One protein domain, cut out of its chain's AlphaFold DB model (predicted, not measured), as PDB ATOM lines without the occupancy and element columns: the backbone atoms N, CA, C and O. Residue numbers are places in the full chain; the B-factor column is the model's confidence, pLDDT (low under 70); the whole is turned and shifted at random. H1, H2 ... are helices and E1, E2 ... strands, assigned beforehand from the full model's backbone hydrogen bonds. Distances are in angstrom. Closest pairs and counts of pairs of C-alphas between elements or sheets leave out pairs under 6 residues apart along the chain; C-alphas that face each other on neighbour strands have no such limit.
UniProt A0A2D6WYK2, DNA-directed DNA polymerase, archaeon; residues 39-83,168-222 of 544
ATOM      1  N   ASP A  39     196.548 201.587 153.903       35.41
ATOM      2  CA  ASP A  39     197.082 202.109 152.646       35.41
ATOM      3  C   ASP A  39     197.625 200.965 151.772       35.41
ATOM      4  O   ASP A  39     198.831 200.751 151.655       35.41
ATOM      5  N   THR A  40     196.693 200.286 151.098       41.28
ATOM      6  CA  THR A  40     196.895 199.221 150.096       41.28
ATOM      7  C   THR A  40     197.489 197.906 150.621       41.28
ATOM      8  O   THR A  40     198.700 197.755 150.716       41.28
ATOM      9  N   ASP A  41     196.621 196.902 150.795       38.47
ATOM     10  CA  ASP A  41     196.997 195.483 150.778       38.47
ATOM     11  C   ASP A  41     196.517 194.827 149.469       38.47
ATOM     12  O   ASP A  41     195.415 195.088 148.977       38.47
ATOM     13  N   PHE A  42     197.338 193.933 148.917       35.84
ATOM     14  CA  PHE A  42     197.009 193.076 147.768       35.84
ATOM     15  C   PHE A  42     196.239 191.832 148.231       35.84
ATOM     16  O   PHE A  42     195.294 191.393 147.574       35.84
ATOM     17  N   VAL A  43     196.590 191.333 149.422       38.91
ATOM     18  CA  VAL A  43     195.883 190.285 150.161       38.91
ATOM     19  C   VAL A  43     195.396 190.884 151.479       38.91
ATOM     20  O   VAL A  43     196.092 190.857 152.488       38.91
ATOM     21  N   LEU A  44     194.196 191.463 151.459       41.56
ATOM     22  CA  LEU A  44     193.542 191.972 152.666       41.56
ATOM     23  C   LEU A  44     193.132 190.802 153.580       41.56
ATOM     24  O   LEU A  44     192.648 189.781 153.091       41.56
ATOM     25  N   THR A  45     193.212 190.976 154.902       43.31
ATOM     26  CA  THR A  45     192.915 189.939 155.923       43.31
ATOM     27  C   THR A  45     191.503 189.335 155.859       43.31
ATOM     28  O   THR A  45     191.270 188.232 156.345       43.31
ATOM     29  N   HIS A  46     190.553 190.040 155.242       44.78
ATOM     30  CA  HIS A  46     189.167 189.608 155.032       44.78
ATOM     31  C   HIS A  46     188.893 189.100 153.600       44.78
ATOM     32  O   HIS A  46     187.740 188.815 153.257       44.78
ATOM     33  N   ASN A  47     189.901 189.054 152.723       47.19
ATOM     34  CA  ASN A  47     189.725 188.617 151.342       47.19
ATOM     35  C   ASN A  47     189.591 187.088 151.265       47.19
ATOM     36  O   ASN A  47     190.324 186.352 151.914       47.19
ATOM     37  N   THR A  48     188.661 186.607 150.440       52.06
ATOM     38  CA  THR A  48     188.372 185.170 150.272       52.06
ATOM     39  C   THR A  48     188.731 184.660 148.871       52.06
ATOM     40  O   THR A  48     188.106 183.717 148.389       52.06
ATOM     41  N   SER A  49     189.657 185.332 148.184       53.00
ATOM     42  CA  SER A  49     190.224 184.909 146.898       53.00
ATOM     43  C   SER A  49     191.737 184.806 147.011       53.00
ATOM     44  O   SER A  49     192.337 185.484 147.850       53.00
ATOM     45  N   TRP A  50     192.337 184.018 146.127       59.75
ATOM     46  CA  TRP A  50     193.783 183.898 146.005       59.75
ATOM     47  C   TRP A  50     194.432 185.221 145.542       59.75
ATOM     48  O   TRP A  50     193.738 186.091 144.992       59.75
ATOM     49  N   PRO A  51     195.746 185.399 145.776       57.06
ATOM     50  CA  PRO A  51     196.565 186.382 145.069       57.06
ATOM     51  C   PRO A  51     196.830 185.944 143.616       57.06
ATOM     52  O   PRO A  51     197.127 184.783 143.360       57.06
ATOM     53  N   ASP A  52     196.770 186.892 142.678       61.78
ATOM     54  CA  ASP A  52     196.945 186.674 141.228       61.78
ATOM     55  C   ASP A  52     198.304 187.274 140.801       61.78
ATOM     56  O   ASP A  52     198.404 188.464 140.494       61.78
ATOM     57  N   ILE A  53     199.389 186.500 140.951       65.81
ATOM     58  CA  ILE A  53     200.777 186.998 140.833       65.81
ATOM     59  C   ILE A  53     201.292 186.840 139.393       65.81
ATOM     60  O   ILE A  53     201.957 185.864 139.037       65.81
ATOM     61  N   ASP A  54     200.999 187.843 138.570       73.12
ATOM     62  CA  ASP A  54     201.495 187.960 137.194       73.12
ATOM     63  C   ASP A  54     202.996 188.304 137.145       73.12
ATOM     64  O   ASP A  54     203.502 189.090 137.948       73.12
ATOM     65  N   THR A  55     203.726 187.758 136.165       80.31
ATOM     66  CA  THR A  55     205.165 188.039 135.967       80.31
ATOM     67  C   THR A  55     205.483 188.373 134.509       80.31
ATOM     68  O   THR A  55     205.429 187.507 133.636       80.31
ATOM     69  N   ASP A  56     205.883 189.619 134.243       82.62
ATOM     70  CA  ASP A  56     206.394 190.065 132.939       82.62
ATOM     71  C   ASP A  56     207.902 189.780 132.786       82.62
ATOM     72  O   ASP A  56     208.710 190.152 133.639       82.62
ATOM     73  N   ALA A  57     208.312 189.228 131.642       85.31
ATOM     74  CA  ALA A  57     209.717 189.096 131.251       85.31
ATOM     75  C   ALA A  57     209.970 189.471 129.781       85.31
ATOM     76  O   ALA A  57     209.075 189.469 128.937       85.31
ATOM     77  N   GLY A  58     211.229 189.785 129.456       86.06
ATOM     78  CA  GLY A  58     211.665 190.051 128.076       86.06
ATOM     79  C   GLY A  58     211.692 188.808 127.177       86.06
ATOM     80  O   GLY A  58     211.747 188.945 125.957       86.06
ATOM     81  N   ASP A  59     211.642 187.616 127.773       87.19
ATOM     82  CA  ASP A  59     211.315 186.352 127.119       87.19
ATOM     83  C   ASP A  59     210.462 185.514 128.086       87.19
ATOM     84  O   ASP A  59     210.795 185.393 129.264       87.19
ATOM     85  N   ARG A  60     209.340 184.979 127.596       85.88
ATOM     86  CA  ARG A  60     208.392 184.186 128.390       85.88
ATOM     87  C   ARG A  60     208.812 182.730 128.502       85.88
ATOM     88  O   ARG A  60     208.591 182.114 129.543       85.88
ATOM     89  N   ASP A  61     209.322 182.145 127.422       86.62
ATOM     90  CA  ASP A  61     209.576 180.706 127.424       86.62
ATOM     91  C   ASP A  61     210.799 180.388 128.308       86.62
ATOM     92  O   ASP A  61     210.826 179.326 128.917       86.62
ATOM     93  N   GLU A  62     211.710 181.349 128.526       88.19
ATOM     94  CA  GLU A  62     212.737 181.295 129.584       88.19
ATOM     95  C   GLU A  62     212.133 181.189 131.005       88.19
ATOM     96  O   GLU A  62     212.568 180.334 131.774       88.19
ATOM     97  N   LEU A  63     211.095 181.970 131.358       88.19
ATOM     98  CA  LEU A  63     210.411 181.841 132.665       88.19
ATOM     99  C   LEU A  63     209.787 180.451 132.848       88.19
ATOM    100  O   LEU A  63     209.872 179.853 133.917       88.19
ATOM    101  N   ILE A  64     209.149 179.931 131.796       87.94
ATOM    102  CA  ILE A  64     208.458 178.636 131.847       87.94
ATOM    103  C   ILE A  64     209.479 177.493 131.876       87.94
ATOM    104  O   ILE A  64     209.261 176.511 132.579       87.94
ATOM    105  N   ASN A  65     210.615 177.623 131.188       89.69
ATOM    106  CA  ASN A  65     211.717 176.670 131.300       89.69
ATOM    107  C   ASN A  65     212.330 176.692 132.707       89.69
ATOM    108  O   ASN A  65     212.499 175.625 133.285       89.69
ATOM    109  N   ALA A  66     212.560 177.866 133.304       90.44
ATOM    110  CA  ALA A  66     213.039 177.975 134.684       90.44
ATOM    111  C   ALA A  66     212.066 177.329 135.690       90.44
ATOM    112  O   ALA A  66     212.486 176.546 136.538       90.44
ATOM    113  N   ALA A  67     210.756 177.562 135.555       89.94
ATOM    114  CA  ALA A  67     209.752 176.879 136.375       89.94
ATOM    115  C   ALA A  67     209.756 175.352 136.155       89.94
ATOM    116  O   ALA A  67     209.649 174.594 137.115       89.94
ATOM    117  N   ARG A  68     209.935 174.878 134.914       90.81
ATOM    118  CA  ARG A  68     210.061 173.441 134.597       90.81
ATOM    119  C   ARG A  68     211.347 172.811 135.144       90.81
ATOM    120  O   ARG A  68     211.338 171.623 135.456       90.81
ATOM    121  N   GLU A  69     212.432 173.576 135.256       92.62
ATOM    122  CA  GLU A  69     213.691 173.148 135.885       92.62
ATOM    123  C   GLU A  69     213.589 173.084 137.418       92.62
ATOM    124  O   GLU A  69     214.241 172.236 138.024       92.62
ATOM    125  N   LEU A  70     212.757 173.935 138.035       91.94
ATOM    126  CA  LEU A  70     212.501 173.948 139.480       91.94
ATOM    127  C   LEU A  70     211.489 172.878 139.921       91.94
ATOM    128  O   LEU A  70     211.765 172.130 140.857       91.94
ATOM    129  N   TYR A  71     210.331 172.802 139.259       90.19
ATOM    130  CA  TYR A  71     209.179 172.010 139.716       90.19
ATOM    131  C   TYR A  71     208.939 170.721 138.913       90.19
ATOM    132  O   TYR A  71     208.304 169.801 139.418       90.19
ATOM    133  N   GLY A  72     209.440 170.632 137.676       90.12
ATOM    134  CA  GLY A  72     209.189 169.513 136.760       90.12
ATOM    135  C   GLY A  72     208.420 169.910 135.492       90.12
ATOM    136  O   GLY A  72     207.766 170.950 135.415       90.12
ATOM    137  N   ASN A  73     208.500 169.069 134.456       88.38
ATOM    138  CA  ASN A  73     207.847 169.326 133.156       88.38
ATOM    139  C   ASN A  73     206.348 168.979 133.148       88.38
ATOM    140  O   ASN A  73     205.603 169.440 132.284       88.38
ATOM    141  N   ASP A  74     205.955 168.144 134.097       90.25
ATOM    142  CA  ASP A  74     204.634 167.614 134.414       90.25
ATOM    143  C   ASP A  74     203.939 168.413 135.528       90.25
ATOM    144  O   ASP A  74     202.721 168.558 135.488       90.25
ATOM    145  N   ALA A  75     204.701 169.029 136.437       89.12
ATOM    146  CA  ALA A  75     204.192 169.996 137.414       89.12
ATOM    147  C   ALA A  75     203.767 171.348 136.793       89.12
ATOM    148  O   ALA A  75     202.885 172.030 137.312       89.12
ATOM    149  N   VAL A  76     204.387 171.759 135.676       90.88
ATOM    150  CA  VAL A  76     204.154 173.069 135.030       90.88
ATOM    151  C   VAL A  76     203.350 172.903 133.738       90.88
ATOM    152  O   VAL A  76     203.902 172.632 132.663       90.88
ATOM    153  N   ILE A  77     202.035 173.119 133.828       90.25
ATOM    154  CA  ILE A  77     201.060 172.882 132.753       90.25
ATOM    155  C   ILE A  77     200.524 174.212 132.194       90.25
ATOM    156  O   ILE A  77     199.668 174.851 132.809       90.25
ATOM    157  N   PRO A  78     200.964 174.650 131.000       90.06
ATOM    158  CA  PRO A  78     200.379 175.789 130.304       90.06
ATOM    159  C   PRO A  78     198.865 175.702 130.109       90.06
ATOM    160  O   PRO A  78     198.327 174.685 129.662       90.06
ATOM    161  N   VAL A  79     198.185 176.818 130.358       89.50
ATOM    162  CA  VAL A  79     196.755 176.968 130.086       89.50
ATOM    163  C   VAL A  79     196.517 176.943 128.573       89.50
ATOM    164  O   VAL A  79     197.277 177.533 127.802       89.50
ATOM    165  N   SER A  80     195.465 176.262 128.131       89.50
ATOM    166  CA  SER A  80     195.032 176.210 126.732       89.50
ATOM    167  C   SER A  80     194.205 177.432 126.316       89.50
ATOM    168  O   SER A  80     193.681 178.194 127.127       89.50
ATOM    169  N   ASN A  81     194.027 177.591 125.008       87.00
ATOM    170  CA  ASN A  81     193.169 178.581 124.367       87.00
ATOM    171  C   ASN A  81     192.499 177.961 123.125       87.00
ATOM    172  O   ASN A  81     193.185 177.531 122.190       87.00
ATOM    173  N   PHE A  82     191.164 177.914 123.084       86.25
ATOM    174  CA  PHE A  82     190.424 177.368 121.946       86.25
ATOM    175  C   PHE A  82     190.195 178.447 120.884       86.25
ATOM    176  O   PHE A  82     189.326 179.317 120.982       86.25
ATOM    177  N   ASN A  83     190.963 178.350 119.801       87.38
ATOM    178  CA  ASN A  83     190.810 179.222 118.649       87.38
ATOM    179  C   ASN A  83     189.480 178.911 117.954       87.38
ATOM    180  O   ASN A  83     189.307 177.842 117.373       87.38
ATOM    181  N   ILE A 168     192.969 173.773 119.268       87.50
ATOM    182  CA  ILE A 168     193.618 174.130 120.529       87.50
ATOM    183  C   ILE A 168     194.932 174.869 120.237       87.50
ATOM    184  O   ILE A 168     195.673 174.516 119.316       87.50
ATOM    185  N   GLY A 169     195.193 175.925 120.993       85.88
ATOM    186  CA  GLY A 169     196.484 176.593 121.109       85.88
ATOM    187  C   GLY A 169     196.795 176.846 122.584       85.88
ATOM    188  O   GLY A 169     195.996 176.497 123.445       85.88
ATOM    189  N   ARG A 170     197.933 177.479 122.864       83.44
ATOM    190  CA  ARG A 170     198.400 177.796 124.223       83.44
ATOM    191  C   ARG A 170     197.972 179.216 124.621       83.44
ATOM    192  O   ARG A 170     197.881 180.091 123.756       83.44
ATOM    193  N   HIS A 171     197.716 179.459 125.903       80.75
ATOM    194  CA  HIS A 171     197.475 180.795 126.445       80.75
ATOM    195  C   HIS A 171     198.757 181.645 126.401       80.75
ATOM    196  O   HIS A 171     199.875 181.116 126.411       80.75
ATOM    197  N   ALA A 172     198.587 182.966 126.310       71.00
ATOM    198  CA  ALA A 172     199.683 183.907 126.082       71.00
ATOM    199  C   ALA A 172     200.554 184.139 127.325       71.00
ATOM    200  O   ALA A 172     201.743 184.394 127.162       71.00
ATOM    201  N   GLY A 173     199.983 184.005 128.528       74.62
ATOM    202  CA  GLY A 173     200.714 183.964 129.797       74.62
ATOM    203  C   GLY A 173     200.597 182.592 130.460       74.62
ATOM    204  O   GLY A 173     201.545 181.810 130.466       74.62
ATOM    205  N   GLY A 174     199.377 182.297 130.893       86.56
ATOM    206  CA  GLY A 174     198.947 181.290 131.858       86.56
ATOM    207  C   GLY A 174     199.675 179.956 131.863       86.56
ATOM    208  O   GLY A 174     199.689 179.227 130.864       86.56
ATOM    209  N   VAL A 175     200.161 179.610 133.047       88.31
ATOM    210  CA  VAL A 175     200.529 178.265 133.487       88.31
ATOM    211  C   VAL A 175     199.787 177.941 134.787       88.31
ATOM    212  O   VAL A 175     199.488 178.835 135.576       88.31
ATOM    213  N   ILE A 176     199.489 176.664 134.994       88.31
ATOM    214  CA  ILE A 176     199.221 176.089 136.314       88.31
ATOM    215  C   ILE A 176     200.542 175.482 136.793       88.31
ATOM    216  O   ILE A 176     201.256 174.869 135.992       88.31
ATOM    217  N   ILE A 177     200.860 175.661 138.072       87.94
ATOM    218  CA  ILE A 177     201.963 174.976 138.753       87.94
ATOM    219  C   ILE A 177     201.348 174.272 139.962       87.94
ATOM    220  O   ILE A 177     200.680 174.923 140.758       87.94
ATOM    221  N   ALA A 178     201.506 172.952 140.040       86.38
ATOM    222  CA  ALA A 178     201.037 172.104 141.137       86.38
ATOM    223  C   ALA A 178     201.763 170.745 141.081       86.38
ATOM    224  O   ALA A 178     202.520 170.487 140.144       86.38
ATOM    225  N   ASP A 179     201.523 169.862 142.051       87.50
ATOM    226  CA  ASP A 179     202.055 168.496 142.021       87.50
ATOM    227  C   ASP A 179     201.594 167.704 140.775       87.50
ATOM    228  O   ASP A 179     200.446 167.802 140.332       87.50
ATOM    229  N   ALA A 180     202.506 166.915 140.200       87.50
ATOM    230  CA  ALA A 180     202.293 166.212 138.936       87.50
ATOM    231  C   ALA A 180     201.270 165.062 139.033       87.50
ATOM    232  O   ALA A 180     200.477 164.880 138.103       87.50
ATOM    233  N   ASP A 181     201.254 164.316 140.142       86.06
ATOM    234  CA  ASP A 181     200.271 163.252 140.368       86.06
ATOM    235  C   ASP A 181     198.895 163.877 140.664       86.06
ATOM    236  O   ASP A 181     197.898 163.482 140.054       86.06
ATOM    237  N   LEU A 182     198.839 164.942 141.477       84.88
ATOM    238  CA  LEU A 182     197.615 165.722 141.719       84.88
ATOM    239  C   LEU A 182     197.004 166.255 140.413       84.88
ATOM    240  O   LEU A 182     195.792 166.151 140.210       84.88
ATOM    241  N   LEU A 183     197.818 166.807 139.509       86.06
ATOM    242  CA  LEU A 183     197.373 167.293 138.197       86.06
ATOM    243  C   LEU A 183     196.818 166.163 137.319       86.06
ATOM    244  O   LEU A 183     195.798 166.361 136.650       86.06
ATOM    245  N   ALA A 184     197.459 164.991 137.335       85.75
ATOM    246  CA  ALA A 184     197.048 163.819 136.565       85.75
ATOM    247  C   ALA A 184     195.764 163.158 137.102       85.75
ATOM    248  O   ALA A 184     194.958 162.667 136.306       85.75
ATOM    249  N   GLU A 185     195.543 163.166 138.420       87.00
ATOM    250  CA  GLU A 185     194.293 162.702 139.036       87.00
ATOM    251  C   GLU A 185     193.148 163.720 138.881       87.00
ATOM    252  O   GLU A 185     191.996 163.328 138.673       87.00
ATOM    253  N   SER A 186     193.449 165.025 138.924       83.12
ATOM    254  CA  SER A 186     192.429 166.087 138.964       83.12
ATOM    255  C   SER A 186     191.893 166.519 137.593       83.12
ATOM    256  O   SER A 186     190.752 166.982 137.508       83.12
ATOM    257  N   MET A 187     192.663 166.403 136.500       86.19
ATOM    258  CA  MET A 187     192.174 166.765 135.157       86.19
ATOM    259  C   MET A 187     192.837 165.998 133.995       86.19
ATOM    260  O   MET A 187     194.014 165.656 134.050       86.19
ATOM    261  N   PRO A 188     192.125 165.779 132.869       87.50
ATOM    262  CA  PRO A 188     192.716 165.163 131.683       87.50
ATOM    263  C   PRO A 188     193.676 166.124 130.961       87.50
ATOM    264  O   PRO A 188     193.248 167.096 130.338       87.50
ATOM    265  N   ILE A 189     194.976 165.833 130.996       88.19
ATOM    266  CA  ILE A 189     196.026 166.661 130.382       88.19
ATOM    267  C   ILE A 189     196.090 166.448 128.855       88.19
ATOM    268  O   ILE A 189     196.018 165.322 128.358       88.19
ATOM    269  N   VAL A 190     196.257 167.530 128.083       89.38
ATOM    270  CA  VAL A 190     196.328 167.498 126.611       89.38
ATOM    271  C   VAL A 190     197.779 167.540 126.127       89.38
ATOM    272  O   VAL A 190     198.450 168.563 126.233       89.38
ATOM    273  N   GLY A 191     198.254 166.449 125.523       87.81
ATOM    274  CA  GLY A 191     199.570 166.396 124.876       87.81
ATOM    275  C   GLY A 191     199.562 166.991 123.461       87.81
ATOM    276  O   GLY A 191     198.978 166.419 122.540       87.81
ATOM    277  N   VAL A 192     200.262 168.109 123.253       81.25
ATOM    278  CA  VAL A 192     200.393 168.803 121.961       81.25
ATOM    279  C   VAL A 192     201.855 168.786 121.510       81.25
ATOM    280  O   VAL A 192     202.666 169.600 121.934       81.25
ATOM    281  N   ARG A 193     202.196 167.861 120.601       80.50
ATOM    282  CA  ARG A 193     203.550 167.684 120.011       80.50
ATOM    283  C   ARG A 193     204.691 167.371 121.000       80.50
ATOM    284  O   ARG A 193     205.837 167.320 120.569       80.50
ATOM    285  N   GLY A 194     204.382 167.120 122.270       76.50
ATOM    286  CA  GLY A 194     205.353 166.850 123.336       76.50
ATOM    287  C   GLY A 194     205.185 167.779 124.540       76.50
ATOM    288  O   GLY A 194     205.478 167.360 125.651       76.50
ATOM    289  N   ASP A 195     204.638 168.982 124.342       81.25
ATOM    290  CA  ASP A 195     204.208 169.848 125.442       81.25
ATOM    291  C   ASP A 195     202.864 169.383 126.013       81.25
ATOM    292  O   ASP A 195     201.960 168.990 125.268       81.25
ATOM    293  N   LEU A 196     202.715 169.490 127.330       88.31
ATOM    294  CA  LEU A 196     201.454 169.309 128.046       88.31
ATOM    295  C   LEU A 196     200.690 170.640 128.127       88.31
ATOM    296  O   LEU A 196     201.312 171.700 128.200       88.31
ATOM    297  N   GLN A 197     199.355 170.600 128.095       90.25
ATOM    298  CA  GLN A 197     198.471 171.767 128.254       90.25
ATOM    299  C   GLN A 197     197.166 171.376 128.973       90.25
ATOM    300  O   GLN A 197     196.768 170.207 128.959       90.25
ATOM    301  N   THR A 198     196.468 172.342 129.576       88.50
ATOM    302  CA  THR A 198     195.159 172.110 130.220       88.50
ATOM    303  C   THR A 198     194.080 171.689 129.207       88.50
ATOM    304  O   THR A 198     194.138 172.093 128.043       88.50
ATOM    305  N   PRO A 199     193.029 170.954 129.617       85.69
ATOM    306  CA  PRO A 199     191.840 170.742 128.783       85.69
ATOM    307  C   PRO A 199     190.904 171.966 128.780       85.69
ATOM    308  O   PRO A 199     190.081 172.130 127.880       85.69
ATOM    309  N   TRP A 200     191.028 172.819 129.802       82.06
ATOM    310  CA  TRP A 200     190.216 174.012 130.044       82.06
ATOM    311  C   TRP A 200     190.835 175.270 129.433       82.06
ATOM    312  O   TRP A 200     192.035 175.314 129.163       82.06
ATOM    313  N   THR A 201     190.028 176.321 129.292       77.12
ATOM    314  CA  THR A 201     190.460 177.644 128.821       77.12
ATOM    315  C   THR A 201     189.799 178.736 129.646       77.12
ATOM    316  O   THR A 201     188.574 178.718 129.820       77.12
ATOM    317  N   GLU A 202     190.587 179.707 130.092       70.81
ATOM    318  CA  GLU A 202     190.091 180.896 130.784       70.81
ATOM    319  C   GLU A 202     189.205 181.763 129.865       70.81
ATOM    320  O   GLU A 202     189.375 181.783 128.643       70.81
ATOM    321  N   GLY A 203     188.212 182.450 130.434       63.88
ATOM    322  CA  GLY A 203     187.346 183.396 129.722       63.88
ATOM    323  C   GLY A 203     186.332 182.809 128.723       63.88
ATOM    324  O   GLY A 203     185.648 183.588 128.057       63.88
ATOM    325  N   MET A 204     186.207 181.480 128.600       65.19
ATOM    326  CA  MET A 204     185.185 180.823 127.760       65.19
ATOM    327  C   MET A 204     184.125 180.085 128.586       65.19
ATOM    328  O   MET A 204     183.009 180.577 128.721       65.19
ATOM    329  N   ASN A 205     184.464 178.906 129.120       62.81
ATOM    330  CA  ASN A 205     183.535 178.077 129.904       62.81
ATOM    331  C   ASN A 205     183.601 178.402 131.403       62.81
ATOM    332  O   ASN A 205     182.602 178.296 132.107       62.81
ATOM    333  N   PHE A 206     184.784 178.809 131.864       62.03
ATOM    334  CA  PHE A 206     185.064 179.267 133.219       62.03
ATOM    335  C   PHE A 206     185.620 180.683 133.141       62.03
ATOM    336  O   PHE A 206     186.287 181.037 132.164       62.03
ATOM    337  N   ARG A 207     185.327 181.505 134.150       60.59
ATOM    338  CA  ARG A 207     185.808 182.889 134.191       60.59
ATOM    339  C   ARG A 207     187.294 182.922 134.553       60.59
ATOM    340  O   ARG A 207     188.066 183.499 133.797       60.59
ATOM    341  N   ASN A 208     187.628 182.261 135.657       66.38
ATOM    342  CA  ASN A 208     188.963 182.037 136.195       66.38
ATOM    343  C   ASN A 208     189.147 180.507 136.316       66.38
ATOM    344  O   ASN A 208     188.153 179.776 136.372       66.38
ATOM    345  N   LEU A 209     190.379 179.987 136.354       71.00
ATOM    346  CA  LEU A 209     190.596 178.544 136.592       71.00
ATOM    347  C   LEU A 209     190.582 178.155 138.082       71.00
ATOM    348  O   LEU A 209     190.317 176.992 138.386       71.00
ATOM    349  N   GLU A 210     190.736 179.132 138.982       69.50
ATOM    350  CA  GLU A 210     190.631 178.997 140.447       69.50
ATOM    351  C   GLU A 210     189.342 178.294 140.905       69.50
ATOM    352  O   GLU A 210     189.368 177.512 141.851       69.50
ATOM    353  N   ASP A 211     188.221 178.525 140.202       68.56
ATOM    354  CA  ASP A 211     186.913 177.900 140.468       68.56
ATOM    355  C   ASP A 211     186.963 176.354 140.391       68.56
ATOM    356  O   ASP A 211     186.058 175.679 140.881       68.56
ATOM    357  N   ASN A 212     188.011 175.789 139.776       69.56
ATOM    358  CA  ASN A 212     188.263 174.350 139.653       69.56
ATOM    359  C   ASN A 212     189.375 173.843 140.597       69.56
ATOM    360  O   ASN A 212     189.783 172.693 140.471       69.56
ATOM    361  N   GLY A 213     189.870 174.676 141.520       71.69
ATOM    362  CA  GLY A 213     190.868 174.298 142.529       71.69
ATOM    363  C   GLY A 213     192.338 174.452 142.122       71.69
ATOM    364  O   GLY A 213     193.202 174.007 142.867       71.69
ATOM    365  N   PHE A 214     192.642 175.081 140.981       75.88
ATOM    366  CA  PHE A 214     194.021 175.275 140.510       75.88
ATOM    367  C   PHE A 214     194.479 176.730 140.643       75.88
ATOM    368  O   PHE A 214     193.791 177.637 140.165       75.88
ATOM    369  N   LEU A 215     195.673 176.942 141.201       74.38
ATOM    370  CA  LEU A 215     196.362 178.230 141.140       74.38
ATOM    371  C   LEU A 215     196.934 178.458 139.728       74.38
ATOM    372  O   LEU A 215     197.417 177.535 139.067       74.38
ATOM    373  N   LYS A 216     196.849 179.701 139.253       80.19
ATOM    374  CA  LYS A 216     197.286 180.145 137.924       80.19
ATOM    375  C   LYS A 216     198.350 181.230 138.096       80.19
ATOM    376  O   LYS A 216     198.217 182.082 138.964       80.19
ATOM    377  N   PHE A 217     199.337 181.241 137.203       83.00
ATOM    378  CA  PHE A 217     200.307 182.326 137.050       83.00
ATOM    379  C   PHE A 217     200.342 182.777 135.577       83.00
ATOM    380  O   PHE A 217     200.569 181.944 134.690       83.00
ATOM    381  N   ASP A 218     200.130 184.060 135.257       84.19
ATOM    382  CA  ASP A 218     200.400 184.589 133.906       84.19
ATOM    383  C   ASP A 218     201.881 185.013 133.790       84.19
ATOM    384  O   ASP A 218     202.282 186.110 134.178       84.19
ATOM    385  N   PHE A 219     202.716 184.149 133.201       87.38
ATOM    386  CA  PHE A 219     204.085 184.506 132.798       87.38
ATOM    387  C   PHE A 219     204.054 185.153 131.411       87.38
ATOM    388  O   PHE A 219     203.891 184.453 130.409       87.38
ATOM    389  N   LEU A 220     204.175 186.478 131.327       85.00
ATOM    390  CA  LEU A 220     203.945 187.267 130.112       85.00
ATOM    391  C   LEU A 220     205.246 187.700 129.418       85.00
ATOM    392  O   LEU A 220     206.243 188.052 130.040       85.00
ATOM    393  N   GLY A 221     205.228 187.670 128.082       86.06
ATOM    394  CA  GLY A 221     206.356 188.077 127.238       86.06
ATOM    395  C   GLY A 221     206.228 189.530 126.787       86.06
ATOM    396  O   GLY A 221     205.605 189.805 125.758       86.06
ATOM    397  N   LEU A 222     206.824 190.465 127.527       87.25
ATOM    398  CA  LEU A 222     206.715 191.898 127.264       87.25
ATOM    399  C   LEU A 222     207.896 192.411 126.423       87.25
ATOM    400  O   LEU A 222     208.980 192.697 126.935       87.25
TER     401      LEU A 222
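What this domain is: This is residues 39 to 83 and 168 to 222 of the 544 residues of the protein "DNA-directed DNA polymerase" of archaeon (UniProt A0A2D6WYK2). Two long antiparallel strands, E2 and E3, make a ribbon in the middle of the body; E3 bends sharply at residue 173, helix H1 reaches from E6 at one end to the beginning of E2 at the other, and two small strand pairs adjoin the ribbon, E1 with E6 at E3 and the hairpin of E4 and E5 at E2. A tail of residues 39 to 54, with no named element, leads away from this body and makes much of the longest axis, while the short helix H2 lies farther out beyond the end of E3, and residues 198 to 218, again with no named element, lead back past the ribbon to E6. The printed part has 100 residues, with two named helices and six named strands in the order E1, H1, E2, E3, H2, E4, E5, E6, and the strands form three sheets of two: E1 beside E6, parallel, and E2 beside E3 and E4 beside E5, both antiparallel. The class is mixed, helices and strands, with under half of the residues, 49 of 100, in named elements. The whole is compact by its radius of gyration of the C-alphas, 14.0 A, yet elongated in outline, with spans of 48 by 30 by 28 A.

How they stand to each other: Strand E2, residues 76 to 83, and strand E3, residues 168 to 177, are antiparallel neighbours, with 151 degrees between their directions. N 77 and O 176 are 2.9 A apart and N 81 and O 169 are 2.7 A apart, both within hydrogen-bond range. E3 bends by 93 degrees at residue 173, and its residues 175 to 176 also pair, antiparallel, with residues 216 to 217. Strand E6, residues 219 to 221, comes closest to E3 at the C-alphas of Gly 173 and Phe 219, 4.5 A apart. Strand E1, residues 55 to 57, is the parallel neighbour of E6 at 30 degrees, with N 220 and O 55 within hydrogen-bond range at 2.8 A; E1 is apart from E2 and E3. Helix H1, residues 60 to 71, comes closest to E6 at the C-alphas of Arg 60 and Gly 221, 4.5 A apart, and closest to E2 at those of Arg 68 and Val 76, 5.9 A apart. Strands E4, residues 190 to 192, and E5, residues 195 to 197, form an antiparallel hairpin at 143 degrees, with N 192 and O 195 within hydrogen-bond range at 2.8 A. The closest C-alphas of E2 and E5 are those of Pro 78 and Gln 197, 4.9 A apart. Helix H2, residues 180 to 186, is apart from H1 and only just apart from E2, at 8.1 A. In H1 and H2 every O i to N i+4 pair is within hydrogen-bond range.

Where its parts are: E2 is 22.0 A long from first to last C-alpha, beginning at C-alpha 76 at (204.154, 173.069, 135.030), and E3 is 20.1 A long. H1 measures 16.6 A and H2 9.9 A. E1 begins at C-alpha 55 at (205.165, 188.039, 135.967), and E6 ends at C-alpha 221 at (206.356, 188.077, 127.238).

The domain as a whole: The two C-alphas farthest apart are those of Asp 39 and Arg 193, 47.9 A. Residues 84 to 167 are not printed, and C-alphas 83 and 168 are 6.1 A apart across this cut, which lies between E2 and E3. Of the links that are printed whole, E5 to E6 is long, with 21 residues, and the others are tight. The mean pLDDT of the printed part is 77.8; residues 39 to 53, 203 to 208 and 210 to 212 are under 70.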